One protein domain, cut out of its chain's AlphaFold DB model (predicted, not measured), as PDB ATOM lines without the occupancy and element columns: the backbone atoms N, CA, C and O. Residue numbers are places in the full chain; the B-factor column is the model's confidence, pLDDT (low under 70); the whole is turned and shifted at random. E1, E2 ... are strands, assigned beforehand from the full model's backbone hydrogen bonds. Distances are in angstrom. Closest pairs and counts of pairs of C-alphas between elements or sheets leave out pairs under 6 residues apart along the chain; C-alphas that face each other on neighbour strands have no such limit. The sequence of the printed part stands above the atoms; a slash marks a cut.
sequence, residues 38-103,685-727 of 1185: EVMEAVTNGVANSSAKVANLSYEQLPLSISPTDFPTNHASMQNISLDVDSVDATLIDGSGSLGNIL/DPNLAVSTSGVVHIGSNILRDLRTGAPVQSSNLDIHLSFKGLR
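What this domain is: This is residues 38 to 103 and 685 to 727 of the 1185 residues of an uncharacterized protein of Bdellovibrionaceae bacterium (UniProt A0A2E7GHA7). With little regular structure, this is a sandwich: a strongly twisted sheet along the long, bent strand E8, with E1, E2, E4 and E5, partly face to face with the small sheet E3 E7 E6. The 109 printed residues have eight strands, E1 to E8 in order, and no named helix; 39 are in strands, all antiparallel, class all strand. It is compact, radius of gyration of the C-alphas 13.8 A, spans 44 by 30 by 22 A.

How they stand to each other: E8, residues 717 to 727, has E1, 38 to 40, and E2, 53 to 59, on one side, E4, 81 to 83, and E5, 89 to 94, on the other side. Within hydrogen-bond range at 2.9 A are N 38 and O 725, N 54 and O 719, N 82 and O 726, N 89 and O 722. E7, 696 to 698, has neighbours E3, 64 to 66 (N 66 and O 696, 2.9 A), and E6, 688 to 690 (N 689 and O 697, 2.9 A); E6 and E7 form a hairpin.

Where its parts are: E8, 29.2 A long, begins at C-alpha 717 (10.672, 138.834, 69.862), bends by 55 degrees at residue 724 and ends at C-alpha 727 (-2.185, 158.491, 87.258).

The domain as a whole: Residues 104 to 684 are cut out, a gap of 18.1 A between C-alphas 103 and 685. Links E1 to E2, E3 to E4 and E7 to E8 are long. 24 residues are under pLDDT 70, among them 95 to 103.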
ATOM      1  N   GLU A  38       0.695 158.742  82.934       92.88
ATOM      2  CA  GLU A  38       1.850 157.980  82.468       92.88
ATOM      3  C   GLU A  38       1.630 157.705  80.978       92.88
ATOM      4  O   GLU A  38       0.566 157.218  80.580       92.88
ATOM      5  N   VAL A  39       2.617 158.061  80.159       92.12
ATOM      6  CA  VAL A  39       2.633 157.793  78.720       92.12
ATOM      7  C   VAL A  39       3.844 156.917  78.450       92.12
ATOM      8  O   VAL A  39       4.983 157.374  78.548       92.12
ATOM      9  N   MET A  40       3.588 155.657  78.120       91.81
ATOM     10  CA  MET A  40       4.600 154.721  77.654       91.81
ATOM     11  C   MET A  40       4.494 154.618  76.136       91.81
ATOM     12  O   MET A  40       3.432 154.305  75.603       91.81
ATOM     13  N   GLU A  41       5.597 154.873  75.438       89.06
ATOM     14  CA  GLU A  41       5.740 154.602  74.006       89.06
ATOM     15  C   GLU A  41       6.573 153.335  73.815       89.06
ATOM     16  O   GLU A  41       7.655 153.231  74.386       89.06
ATOM     17  N   ALA A  42       6.142 152.403  72.965       86.38
ATOM     18  CA  ALA A  42       6.935 151.221  72.618       86.38
ATOM     19  C   ALA A  42       8.247 151.551  71.868       86.38
ATOM     20  O   ALA A  42       9.228 150.807  71.956       86.38
ATOM     21  N   VAL A  43       8.268 152.665  71.131       81.31
ATOM     22  CA  VAL A  43       9.389 153.130  70.301       81.31
ATOM     23  C   VAL A  43       9.533 154.639  70.478       81.31
ATOM     24  O   VAL A  43       8.609 155.375  70.149       81.31
ATOM     25  N   THR A  44      10.703 155.098  70.914       81.25
ATOM     26  CA  THR A  44      11.007 156.523  71.119       81.25
ATOM     27  C   THR A  44      12.176 156.913  70.216       81.25
ATOM     28  O   THR A  44      13.192 156.220  70.162       81.25
ATOM     29  N   ASN A  45      12.038 158.005  69.455       77.19
ATOM     30  CA  ASN A  45      13.022 158.454  68.452       77.19
ATOM     31  C   ASN A  45      13.446 157.372  67.428       77.19
ATOM     32  O   ASN A  45      14.574 157.372  66.937       77.19
ATOM     33  N   GLY A  46      12.546 156.436  67.103       75.06
ATOM     34  CA  GLY A  46      12.813 155.330  66.172       75.06
ATOM     35  C   GLY A  46      13.607 154.155  66.764       75.06
ATOM     36  O   GLY A  46      13.945 153.234  66.025       75.06
ATOM     37  N   VAL A  47      13.882 154.161  68.072       79.88
ATOM     38  CA  VAL A  47      14.564 153.079  68.799       79.88
ATOM     39  C   VAL A  47      13.594 152.432  69.790       79.88
ATOM     40  O   VAL A  47      12.736 153.102  70.362       79.88
ATOM     41  N   ALA A  48      13.725 151.121  69.999       82.44
ATOM     42  CA  ALA A  48      12.948 150.374  70.984       82.44
ATOM     43  C   ALA A  48      13.068 150.990  72.389       82.44
ATOM     44  O   ALA A  48      14.170 151.090  72.934       82.44
ATOM     45  N   ASN A  49      11.948 151.369  73.006       87.25
ATOM     46  CA  ASN A  49      11.964 151.865  74.378       87.25
ATOM     47  C   ASN A  49      12.125 150.681  75.341       87.25
ATOM     48  O   ASN A  49      11.188 149.909  75.556       87.25
ATOM     49  N   SER A  50      13.308 150.542  75.942       88.00
ATOM     50  CA  SER A  50      13.613 149.470  76.896       88.00
ATOM     51  C   SER A  50      12.691 149.455  78.116       88.00
ATOM     52  O   SER A  50      12.435 148.383  78.654       88.00
ATOM     53  N   SER A  51      12.177 150.614  78.540       88.62
ATOM     54  CA  SER A  51      11.242 150.707  79.666       88.62
ATOM     55  C   SER A  51       9.832 150.262  79.288       88.62
ATOM     56  O   SER A  51       9.084 149.863  80.164       88.62
ATOM     57  N   ALA A  52       9.470 150.280  78.002       89.38
ATOM     58  CA  ALA A  52       8.196 149.762  77.502       89.38
ATOM     59  C   ALA A  52       8.205 148.241  77.261       89.38
ATOM     60  O   ALA A  52       7.178 147.677  76.883       89.38
ATOM     61  N   LYS A  53       9.348 147.566  77.459       91.31
ATOM     62  CA  LYS A  53       9.475 146.114  77.298       91.31
ATOM     63  C   LYS A  53       8.759 145.375  78.429       91.31
ATOM     64  O   LYS A  53       9.053 145.591  79.602       91.31
ATOM     65  N   VAL A  54       7.888 144.430  78.083       90.25
ATOM     66  CA  VAL A  54       7.213 143.577  79.069       90.25
ATOM     67  C   VAL A  54       8.212 142.578  79.659       90.25
ATOM     68  O   VAL A  54       8.803 141.758  78.951       90.25
ATOM     69  N   ALA A  55       8.445 142.663  80.968       86.19
ATOM     70  CA  ALA A  55       9.486 141.886  81.631       86.19
ATOM     71  C   ALA A  55       9.180 140.376  81.622       86.19
ATOM     72  O   ALA A  55       8.075 139.945  81.936       86.19
ATOM     73  N   ASN A  56      10.201 139.563  81.329       82.69
ATOM     74  CA  ASN A  56      10.151 138.093  81.300       82.69
ATOM     75  C   ASN A  56       9.194 137.457  80.265       82.69
ATOM     76  O   ASN A  56       9.013 136.241  80.298       82.69
ATOM     77  N   LEU A  57       8.630 138.229  79.327       82.62
ATOM     78  CA  LEU A  57       7.811 137.712  78.227       82.62
ATOM     79  C   LEU A  57       8.516 137.910  76.879       82.62
ATOM     80  O   LEU A  57       8.763 139.036  76.455       82.62
ATOM     81  N   SER A  58       8.799 136.804  76.184       77.69
ATOM     82  CA  SER A  58       9.222 136.798  74.778       77.69
ATOM     83  C   SER A  58       8.157 136.141  73.907       77.69
ATOM     84  O   SER A  58       7.677 135.052  74.226       77.69
ATOM     85  N   TYR A  59       7.794 136.771  72.793       81.56
ATOM     86  CA  TYR A  59       6.783 136.241  71.883       81.56
ATOM     87  C   TYR A  59       7.379 135.155  70.972       81.56
ATOM     88  O   TYR A  59       8.213 135.446  70.115       81.56
ATOM     89  N   GLU A  60       6.915 133.910  71.126       77.19
ATOM     90  CA  GLU A  60       7.392 132.728  70.379       77.19
ATOM     91  C   GLU A  60       6.357 132.178  69.370       77.19
ATOM     92  O   GLU A  60       6.185 130.965  69.220       77.19
ATOM     93  N   GLN A  61       5.576 133.052  68.725       72.19
ATOM     94  CA  GLN A  61       4.380 132.674  67.944       72.19
ATOM     95  C   GLN A  61       3.281 131.939  68.736       72.19
ATOM     96  O   GLN A  61       2.389 131.330  68.138       72.19
ATOM     97  N   LEU A  62       3.316 131.998  70.068       74.00
ATOM     98  CA  LEU A  62       2.245 131.499  70.928       74.00
ATOM     99  C   LEU A  62       1.144 132.558  71.086       74.00
ATOM    100  O   LEU A  62       1.453 133.749  71.034       74.00
ATOM    101  N   PRO A  63      -0.130 132.168  71.278       74.19
ATOM    102  CA  PRO A  63      -1.156 133.117  71.673       74.19
ATOM    103  C   PRO A  63      -0.862 133.572  73.107       74.19
ATOM    104  O   PRO A  63      -0.722 132.743  74.003       74.19
ATOM    105  N   LEU A  64      -0.769 134.879  73.321       81.94
ATOM    106  CA  LEU A  64      -0.439 135.488  74.605       81.94
ATOM    107  C   LEU A  64      -1.545 136.463  75.006       81.94
ATOM    108  O   LEU A  64      -2.137 137.133  74.161       81.94
ATOM    109  N   SER A  65      -1.833 136.544  76.300       84.69
ATOM    110  CA  SER A  65      -2.676 137.594  76.873       84.69
ATOM    111  C   SER A  65      -1.907 138.269  77.997       84.69
ATOM    112  O   SER A  65      -1.425 137.578  78.889       84.69
ATOM    113  N   ILE A  66      -1.775 139.591  77.927       87.62
ATOM    114  CA  ILE A  66      -1.023 140.408  78.883       87.62
ATOM    115  C   ILE A  66      -2.044 141.212  79.682       87.62
ATOM    116  O   ILE A  66      -2.816 141.987  79.106       87.62
ATOM    117  N   SER A  67      -2.099 140.985  80.992       89.62
ATOM    118  CA  SER A  67      -3.009 141.708  81.880       89.62
ATOM    119  C   SER A  67      -2.505 143.140  82.096       89.62
ATOM    120  O   SER A  67      -1.291 143.339  82.142       89.62
ATOM    121  N   PRO A  68      -3.385 144.130  82.338       87.81
ATOM    122  CA  PRO A  68      -2.996 145.441  82.862       87.81
ATOM    123  C   PRO A  68      -2.063 145.389  84.078       87.81
ATOM    124  O   PRO A  68      -1.302 146.319  84.294       87.81
ATOM    125  N   THR A  69      -2.098 144.315  84.876       88.75
ATOM    126  CA  THR A  69      -1.178 144.098  86.012       88.75
ATOM    127  C   THR A  69       0.265 143.821  85.607       88.75
ATOM    128  O   THR A  69       1.161 143.982  86.431       88.75
ATOM    129  N   ASP A  70       0.476 143.397  84.364       89.44
ATOM    130  CA  ASP A  70       1.753 142.923  83.831       89.44
ATOM    131  C   ASP A  70       2.388 143.983  82.910       89.44
ATOM    132  O   ASP A  70       3.459 143.766  82.342       89.44
ATOM    133  N   PHE A  71       1.716 145.129  82.738       91.56
ATOM    134  CA  PHE A  71       2.208 146.251  81.949       91.56
ATOM    135  C   PHE A  71       3.455 146.855  82.611       91.56
ATOM    136  O   PHE A  71       3.495 147.012  83.835       91.56
ATOM    137  N   PRO A  72       4.469 147.242  81.820       89.69
ATOM    138  CA  PRO A  72       5.627 147.931  82.349       89.69
ATOM    139  C   PRO A  72       5.259 149.380  82.689       89.69
ATOM    140  O   PRO A  72       4.831 150.146  81.831       89.69
ATOM    141  N   THR A  73       5.452 149.749  83.950       86.88
ATOM    142  CA  THR A  73       5.207 151.090  84.496       86.88
ATOM    143  C   THR A  73       6.409 151.526  85.328       86.88
ATOM    144  O   THR A  73       7.134 150.699  85.885       86.88
ATOM    145  N   ASN A  74       6.616 152.836  85.433       83.25
ATOM    146  CA  ASN A  74       7.612 153.436  86.316       83.25
ATOM    147  C   ASN A  74       7.113 153.523  87.778       83.25
ATOM    148  O   ASN A  74       7.858 153.945  88.665       83.25
ATOM    149  N   HIS A  75       5.863 153.120  88.045       80.75
ATOM    150  CA  HIS A  75       5.217 153.161  89.357       80.75
ATOM    151  C   HIS A  75       5.214 151.800  90.072       80.75
ATOM    152  O   HIS A  75       5.372 150.741  89.474       80.75
ATOM    153  N   ALA A  76       5.006 151.818  91.393       78.19
ATOM    154  CA  ALA A  76       5.068 150.614  92.229       78.19
ATOM    155  C   ALA A  76       3.924 149.602  91.990       78.19
ATOM    156  O   ALA A  76       4.008 148.469  92.461       78.19
ATOM    157  N   SER A  77       2.841 150.006  91.314       80.19
ATOM    158  CA  SER A  77       1.700 149.147  90.981       80.19
ATOM    159  C   SER A  77       0.846 149.768  89.877       80.19
ATOM    160  O   SER A  77       0.458 150.931  89.973       80.19
ATOM    161  N   MET A  78       0.445 148.958  88.895       83.75
ATOM    162  CA  MET A  78      -0.551 149.334  87.879       83.75
ATOM    163  C   MET A  78      -1.951 149.611  88.458       83.75
ATOM    164  O   MET A  78      -2.785 150.196  87.780       83.75
ATOM    165  N   GLN A  79      -2.223 149.260  89.723       81.88
ATOM    166  CA  GLN A  79      -3.471 149.647  90.407       81.88
ATOM    167  C   GLN A  79      -3.578 151.164  90.636       81.88
ATOM    168  O   GLN A  79      -4.681 151.689  90.784       81.88
ATOM    169  N   ASN A  80      -2.446 151.870  90.611       81.50
ATOM    170  CA  ASN A  80      -2.380 153.322  90.726       81.50
ATOM    171  C   ASN A  80      -2.625 154.029  89.377       81.50
ATOM    172  O   ASN A  80      -2.440 155.243  89.284       81.50
ATOM    173  N   ILE A  81      -3.003 153.298  88.323       85.38
ATOM    174  CA  ILE A  81      -3.140 153.805  86.955       85.38
ATOM    175  C   ILE A  81      -4.480 153.344  86.371       85.38
ATOM    176  O   ILE A  81      -4.798 152.157  86.360       85.38
ATOM    177  N   SER A  82      -5.268 154.282  85.846       88.25
ATOM    178  CA  SER A  82      -6.482 153.983  85.079       88.25
ATOM    179  C   SER A  82      -6.164 154.048  83.585       88.25
ATOM    180  O   SER A  82      -5.943 155.134  83.045       88.25
ATOM    181  N   LEU A  83      -6.082 152.894  82.918       87.75
ATOM    182  CA  LEU A  83      -5.742 152.811  81.492       87.75
ATOM    183  C   LEU A  83      -6.819 153.450  80.605       87.75
ATOM    184  O   LEU A  83      -7.996 153.098  80.693       87.75
ATOM    185  N   ASP A  84      -6.393 154.309  79.679       85.62
ATOM    186  CA  ASP A  84      -7.203 154.681  78.522       85.62
ATOM    187  C   ASP A  84      -7.120 153.538  77.500       85.62
ATOM    188  O   ASP A  84      -6.121 153.391  76.791       85.62
ATOM    189  N   VAL A  85      -8.142 152.678  77.472       80.81
ATOM    190  CA  VAL A  85      -8.142 151.431  76.683       80.81
ATOM    191  C   VAL A  85      -8.017 151.657  75.175       80.81
ATOM    192  O   VAL A  85      -7.481 150.788  74.493       80.81
ATOM    193  N   ASP A  86      -8.425 152.826  74.671       81.12
ATOM    194  CA  ASP A  86      -8.308 153.197  73.255       81.12
ATOM    195  C   ASP A  86      -6.879 153.662  72.885       81.12
ATOM    196  O   ASP A  86      -6.583 153.904  71.715       81.12
ATOM    197  N   SER A  87      -5.981 153.778  73.873       84.00
ATOM    198  CA  SER A  87      -4.574 154.185  73.709       84.00
ATOM    199  C   SER A  87      -3.555 153.046  73.850       84.00
ATOM    200  O   SER A  87      -2.354 153.279  73.702       84.00
ATOM    201  N   VAL A  88      -4.011 151.834  74.177       85.56
ATOM    202  CA  VAL A  88      -3.146 150.665  74.378       85.56
ATOM    203  C   VAL A  88      -2.794 150.045  73.022       85.56
ATOM    204  O   VAL A  88      -3.682 149.686  72.253       85.56
ATOM    205  N   ASP A  89      -1.503 149.870  72.743       82.94
ATOM    206  CA  ASP A  89      -0.981 149.216  71.534       82.94
ATOM    207  C   ASP A  89       0.227 148.326  71.884       82.94
ATOM    208  O   ASP A  89       0.895 148.530  72.900       82.94
ATOM    209  N   ALA A  90       0.526 147.328  71.053       82.75
ATOM    210  CA  ALA A  90       1.619 146.384  71.275       82.75
ATOM    211  C   ALA A  90       2.512 146.260  70.038       82.75
ATOM    212  O   ALA A  90       2.127 145.704  69.009       82.75
ATOM    213  N   THR A  91       3.752 146.726  70.170       81.62
ATOM    214  CA  THR A  91       4.788 146.559  69.152       81.62
ATOM    215  C   THR A  91       5.649 145.339  69.476       81.62
ATOM    216  O   THR A  91       6.052 145.130  70.619       81.62
ATOM    217  N   LEU A  92       5.958 144.535  68.461       78.81
ATOM    218  CA  LEU A  92       6.910 143.432  68.554       78.81
ATOM    219  C   LEU A  92       8.219 143.864  67.897       78.81
ATOM    220  O   LEU A  92       8.209 144.317  66.752       78.81
ATOM    221  N   ILE A  93       9.327 143.733  68.622       77.06
ATOM    222  CA  ILE A  93      10.649 144.207  68.201       77.06
ATOM    223  C   ILE A  93      11.650 143.053  68.304       77.06
ATOM    224  O   ILE A  93      11.541 142.195  69.181       77.06
ATOM    225  N   ASP A  94      12.613 142.987  67.383       74.38
ATOM    226  CA  ASP A  94      13.669 141.982  67.460       74.38
ATOM    227  C   ASP A  94      14.717 142.321  68.536       74.38
ATOM    228  O   ASP A  94      14.975 143.482  68.859       74.38
ATOM    229  N   GLY A  95      15.351 141.284  69.089       63.44
ATOM    230  CA  GLY A  95      16.358 141.424  70.147       63.44
ATOM    231  C   GLY A  95      17.670 142.105  69.720       63.44
ATOM    232  O   GLY A  95      18.591 142.171  70.530       63.44
ATOM    233  N   SER A  96      17.789 142.592  68.475       60.62
ATOM    234  CA  SER A  96      18.886 143.476  68.051       60.62
ATOM    235  C   SER A  96      18.555 144.966  68.220       60.62
ATOM    236  O   SER A  96      19.433 145.808  68.044       60.62
ATOM    237  N   GLY A  97      17.307 145.303  68.577       53.59
ATOM    238  CA  GLY A  97      16.833 146.682  68.733       53.59
ATOM    239  C   GLY A  97      16.588 147.411  67.407       53.59
ATOM    240  O   GLY A  97      16.313 148.611  67.408       53.59
ATOM    241  N   SER A  98      16.687 146.700  66.281       51.81
ATOM    242  CA  SER A  98      16.391 147.219  64.950       51.81
ATOM    243  C   SER A  98      14.887 147.169  64.670       51.81
ATOM    244  O   SER A  98      14.189 146.240  65.077       51.81
ATOM    245  N   LEU A  99      14.371 148.135  63.908       51.56
ATOM    246  CA  LEU A  99      13.011 148.075  63.356       51.56
ATOM    247  C   LEU A  99      13.000 147.181  62.100       51.56
ATOM    248  O   LEU A  99      12.761 147.640  60.982       51.56
ATOM    249  N   GLY A 100      13.314 145.895  62.291       41.41
ATOM    250  CA  GLY A 100      13.607 144.898  61.257       41.41
ATOM    251  C   GLY A 100      12.422 144.435  60.398       41.41
ATOM    252  O   GLY A 100      12.149 143.241  60.325       41.41
ATOM    253  N   ASN A 101      11.738 145.351  59.702       41.41
ATOM    254  CA  ASN A 101      10.730 145.067  58.662       41.41
ATOM    255  C   ASN A 101       9.562 144.137  59.066       41.41
ATOM    256  O   ASN A 101       8.912 143.540  58.207       41.41
ATOM    257  N   ILE A 102       9.224 144.048  60.354       45.44
ATOM    258  CA  ILE A 102       7.998 143.376  60.799       45.44
ATOM    259  C   ILE A 102       6.833 144.358  60.645       45.44
ATOM    260  O   ILE A 102       6.556 145.181  61.517       45.44
ATOM    261  N   LEU A 103       6.144 144.270  59.506       42.69
ATOM    262  CA  LEU A 103       4.867 144.946  59.297       42.69
ATOM    263  C   LEU A 103       3.794 144.288  60.173       42.69
ATOM    264  O   LEU A 103       3.125 143.343  59.757       42.69
ATOM    265  N   ASP A 685     -11.202 137.366  65.463       55.66
ATOM    266  CA  ASP A 685     -10.627 138.504  66.189       55.66
ATOM    267  C   ASP A 685      -9.232 138.815  65.582       55.66
ATOM    268  O   ASP A 685      -8.542 137.892  65.127       55.66
ATOM    269  N   PRO A 686      -8.805 140.092  65.502       65.00
ATOM    270  CA  PRO A 686      -7.527 140.452  64.889       65.00
ATOM    271  C   PRO A 686      -6.331 139.865  65.658       65.00
ATOM    272  O   PRO A 686      -6.401 139.627  66.862       65.00
ATOM    273  N   ASN A 687      -5.206 139.644  64.961       68.81
ATOM    274  CA  ASN A 687      -4.004 139.026  65.555       68.81
ATOM    275  C   ASN A 687      -3.361 139.875  66.670       68.81
ATOM    276  O   ASN A 687      -2.524 139.364  67.408       68.81
ATOM    277  N   LEU A 688      -3.755 141.142  66.789       75.75
ATOM    278  CA  LEU A 688      -3.576 141.984  67.962       75.75
ATOM    279  C   LEU A 688      -4.945 142.590  68.300       75.75
ATOM    280  O   LEU A 688      -5.579 143.184  67.429       75.75
ATOM    281  N   ALA A 689      -5.402 142.424  69.539       78.50
ATOM    282  CA  ALA A 689      -6.671 142.958  70.025       78.50
ATOM    283  C   ALA A 689      -6.538 143.427  71.479       78.50
ATOM    284  O   ALA A 689      -5.967 142.716  72.303       78.50
ATOM    285  N   VAL A 690      -7.119 144.579  71.816       80.00
ATOM    286  CA  VAL A 690      -7.242 145.046  73.205       80.00
ATOM    287  C   VAL A 690      -8.674 144.816  73.681       80.00
ATOM    288  O   VAL A 690      -9.634 145.087  72.958       80.00
ATOM    289  N   SER A 691      -8.838 144.274  74.886       81.00
ATOM    290  CA  SER A 691     -10.155 144.091  75.499       81.00
ATOM    291  C   SER A 691     -10.693 145.404  76.085       81.00
ATOM    292  O   SER A 691      -9.938 146.301  76.455       81.00
ATOM    293  N   THR A 692     -12.005 145.483  76.325       78.06
ATOM    294  CA  THR A 692     -12.624 146.603  77.068       78.06
ATOM    295  C   THR A 692     -12.197 146.686  78.544       78.06
ATOM    296  O   THR A 692     -12.728 147.503  79.288       78.06
ATOM    297  N   SER A 693     -11.285 145.820  78.995       79.75
ATOM    298  CA  SER A 693     -10.629 145.867  80.305       79.75
ATOM    299  C   SER A 693      -9.105 146.030  80.185       79.75
ATOM    300  O   SER A 693      -8.387 145.629  81.096       79.75
ATOM    301  N   GLY A 694      -8.604 146.532  79.049       81.06
ATOM    302  CA  GLY A 694      -7.183 146.805  78.811       81.06
ATOM    303  C   GLY A 694      -6.288 145.571  78.645       81.06
ATOM    304  O   GLY A 694      -5.071 145.713  78.641       81.06
ATOM    305  N   VAL A 695      -6.842 144.358  78.522       85.75
ATOM    306  CA  VAL A 695      -6.034 143.142  78.310       85.75
ATOM    307  C   VAL A 695      -5.584 143.097  76.856       85.75
ATOM    308  O   VAL A 695      -6.419 143.128  75.951       85.75
ATOM    309  N   VAL A 696      -4.275 142.992  76.632       86.56
ATOM    310  CA  VAL A 696      -3.691 142.865  75.291       86.56
ATOM    311  C   VAL A 696      -3.663 141.393  74.907       86.56
ATOM    312  O   VAL A 696      -2.974 140.595  75.541       86.56
ATOM    313  N   HIS A 697      -4.378 141.029  73.850       83.31
ATOM    314  CA  HIS A 697      -4.373 139.698  73.258       83.31
ATOM    315  C   HIS A 697      -3.534 139.709  71.976       83.31
ATOM    316  O   HIS A 697      -3.881 140.378  71.003       83.31
ATOM    317  N   ILE A 698      -2.444 138.940  71.963       83.00
ATOM    318  CA  ILE A 698      -1.590 138.730  70.789       83.00
ATOM    319  C   ILE A 698      -1.834 137.303  70.299       83.00
ATOM    320  O   ILE A 698      -1.535 136.335  70.997       83.00
ATOM    321  N   GLY A 699      -2.400 137.150  69.106       74.94
ATOM    322  CA  GLY A 699      -2.672 135.848  68.502       74.94
ATOM    323  C   GLY A 699      -1.393 135.107  68.110       74.94
ATOM    324  O   GLY A 699      -0.360 135.717  67.821       74.94
ATOM    325  N   SER A 700      -1.455 133.776  68.030       68.94
ATOM    326  CA  SER A 700      -0.425 133.018  67.312       68.94
ATOM    327  C   SER A 700      -0.469 133.378  65.820       68.94
ATOM    328  O   SER A 700      -1.542 133.624  65.268       68.94
ATOM    329  N   ASN A 701       0.681 133.363  65.137       70.06
ATOM    330  CA  ASN A 701       0.831 133.731  63.714       70.06
ATOM    331  C   ASN A 701       0.718 135.235  63.363       70.06
ATOM    332  O   ASN A 701       0.386 135.558  62.215       70.06
ATOM    333  N   ILE A 702       1.007 136.159  64.292       74.69
ATOM    334  CA  ILE A 702       1.101 137.593  63.946       74.69
ATOM    335  C   ILE A 702       2.313 137.885  63.038       74.69
ATOM    336  O   ILE A 702       2.212 138.676  62.107       74.69
ATOM    337  N   LEU A 703       3.438 137.184  63.247       72.19
ATOM    338  CA  LEU A 703       4.655 137.325  62.437       72.19
ATOM    339  C   LEU A 703       4.563 136.480  61.171       72.19
ATOM    340  O   LEU A 703       4.376 135.260  61.249       72.19
ATOM    341  N   ARG A 704       4.742 137.116  60.011       68.00
ATOM    342  CA  ARG A 704       4.641 136.473  58.699       68.00
ATOM    343  C   ARG A 704       5.819 136.839  57.813       68.00
ATOM    344  O   ARG A 704       6.261 137.982  57.794       68.00
ATOM    345  N   ASP A 705       6.300 135.857  57.062       64.31
ATOM    346  CA  ASP A 705       7.295 136.056  56.017       64.31
ATOM    347  C   ASP A 705       6.693 136.953  54.920       64.31
ATOM    348  O   ASP A 705       5.656 136.632  54.337       64.31
ATOM    349  N   LEU A 706       7.342 138.087  54.640       56.50
ATOM    350  CA  LEU A 706       6.828 139.122  53.730       56.50
ATOM    351  C   LEU A 706       6.672 138.656  52.270       56.50
ATOM    352  O   LEU A 706       6.029 139.337  51.473       56.50
ATOM    353  N   ARG A 707       7.278 137.523  51.894       58.41
ATOM    354  CA  ARG A 707       7.286 136.994  50.523       58.41
ATOM    355  C   ARG A 707       6.224 135.915  50.298       58.41
ATOM    356  O   ARG A 707       5.811 135.703  49.158       58.41
ATOM    357  N   THR A 708       5.803 135.226  51.356       61.31
ATOM    358  CA  THR A 708       4.926 134.044  51.305       61.31
ATOM    359  C   THR A 708       3.664 134.171  52.162       61.31
ATOM    360  O   THR A 708       2.730 133.395  51.975       61.31
ATOM    361  N   GLY A 709       3.619 135.113  53.110       58.19
ATOM    362  CA  GLY A 709       2.532 135.265  54.084       58.19
ATOM    363  C   GLY A 709       2.476 134.165  55.158       58.19
ATOM    364  O   GLY A 709       1.558 134.167  55.989       58.19
ATOM    365  N   ALA A 710       3.429 133.227  55.152       62.28
ATOM    366  CA  ALA A 710       3.488 132.095  56.073       62.28
ATOM    367  C   ALA A 710       4.039 132.502  57.460       62.28
ATOM    368  O   ALA A 710       4.856 133.421  57.532       62.28
ATOM    369  N   PRO A 711       3.633 131.843  58.564       62.97
ATOM    370  CA  PRO A 711       4.123 132.166  59.909       62.97
ATOM    371  C   PRO A 711       5.632 131.901  60.090       62.97
ATOM    372  O   PRO A 711       6.130 130.844  59.698       62.97
ATOM    373  N   VAL A 712       6.357 132.839  60.711       70.75
ATOM    374  CA  VAL A 712       7.817 132.740  60.947       70.75
ATOM    375  C   VAL A 712       8.126 132.006  62.257       70.75
ATOM    376  O   VAL A 712       7.996 132.567  63.341       70.75
ATOM    377  N   GLN A 713       8.570 130.751  62.166       62.22
ATOM    378  CA  GLN A 713       8.611 129.826  63.310       62.22
ATOM    379  C   GLN A 713       9.775 129.987  64.308       62.22
ATOM    380  O   GLN A 713       9.814 129.246  65.288       62.22
ATOM    381  N   SER A 714      10.748 130.873  64.068       58.94
ATOM    382  CA  SER A 714      12.064 130.807  64.735       58.94
ATOM    383  C   SER A 714      12.629 132.154  65.206       58.94
ATOM    384  O   SER A 714      13.843 132.355  65.176       58.94
ATOM    385  N   SER A 715      11.769 133.088  65.614       61.47
ATOM    386  CA  SER A 715      12.175 134.384  66.172       61.47
ATOM    387  C   SER A 715      11.475 134.651  67.504       61.47
ATOM    388  O   SER A 715      10.279 134.950  67.517       61.47
ATOM    389  N   ASN A 716      12.223 134.595  68.605       75.00
ATOM    390  CA  ASN A 716      11.788 135.172  69.874       75.00
ATOM    391  C   ASN A 716      11.868 136.694  69.737       75.00
ATOM    392  O   ASN A 716      12.948 137.228  69.474       75.00
ATOM    393  N   LEU A 717      10.734 137.374  69.889       78.44
ATOM    394  CA  LEU A 717      10.672 138.834  69.862       78.44
ATOM    395  C   LEU A 717      10.382 139.400  71.244       78.44
ATOM    396  O   LEU A 717       9.657 138.796  72.041       78.44
ATOM    397  N   ASP A 718      10.908 140.592  71.481       86.12
ATOM    398  CA  ASP A 718      10.572 141.396  72.639       86.12
ATOM    399  C   ASP A 718       9.234 142.101  72.403       86.12
ATOM    400  O   ASP A 718       8.949 142.613  71.316       86.12
ATOM    401  N   ILE A 719       8.395 142.110  73.436       86.31
ATOM    402  CA  ILE A 719       7.085 142.758  73.411       86.31
ATOM    403  C   ILE A 719       7.232 144.120  74.072       86.31
ATOM    404  O   ILE A 719       7.624 144.193  75.237       86.31
ATOM    405  N   HIS A 720       6.899 145.182  73.346       88.94
ATOM    406  CA  HIS A 720       6.892 146.547  73.853       88.94
ATOM    407  C   HIS A 720       5.463 147.095  73.819       88.94
ATOM    408  O   HIS A 720       4.823 147.092  72.767       88.94
ATOM    409  N   LEU A 721       4.952 147.554  74.962       88.25
ATOM    410  CA  LEU A 721       3.604 148.116  75.065       88.25
ATOM    411  C   LEU A 721       3.644 149.641  75.030       88.25
ATOM    412  O   LEU A 721       4.361 150.268  75.808       88.25
ATOM    413  N   SER A 722       2.824 150.224  74.161       89.69
ATOM    414  CA  SER A 722       2.434 151.627  74.261       89.69
ATOM    415  C   SER A 722       1.139 151.722  75.064       89.69
ATOM    416  O   SER A 722       0.222 150.933  74.833       89.69
ATOM    417  N   PHE A 723       1.027 152.686  75.973       91.62
ATOM    418  CA  PHE A 723      -0.245 153.042  76.605       91.62
ATOM    419  C   PHE A 723      -0.210 154.458  77.181       91.62
ATOM    420  O   PHE A 723       0.846 154.970  77.557       91.62
ATOM    421  N   LYS A 724      -1.391 155.063  77.326       92.25
ATOM    422  CA  LYS A 724      -1.625 156.225  78.184       92.25
ATOM    423  C   LYS A 724      -2.515 155.801  79.354       92.25
ATOM    424  O   LYS A 724      -3.578 155.211  79.161       92.25
ATOM    425  N   GLY A 725      -2.100 156.106  80.578       91.94
ATOM    426  CA  GLY A 725      -2.844 155.766  81.790       91.94
ATOM    427  C   GLY A 725      -2.949 156.949  82.744       91.94
ATOM    428  O   GLY A 725      -1.939 157.558  83.085       91.94
ATOM    429  N   LEU A 726      -4.168 157.292  83.173       93.50
ATOM    430  CA  LEU A 726      -4.401 158.365  84.140       93.50
ATOM    431  C   LEU A 726      -3.826 157.953  85.497       93.50
ATOM    432  O   LEU A 726      -4.221 156.934  86.068       93.50
ATOM    433  N   ARG A 727      -2.903 158.757  86.016       92.12
ATOM    434  CA  ARG A 727      -2.185 158.491  87.258       92.12
ATOM    435  C   ARG A 727      -3.012 158.857  88.481       92.12
ATOM    436  O   ARG A 727      -3.199 160.028  88.815       92.12
TER     437      ARG A 727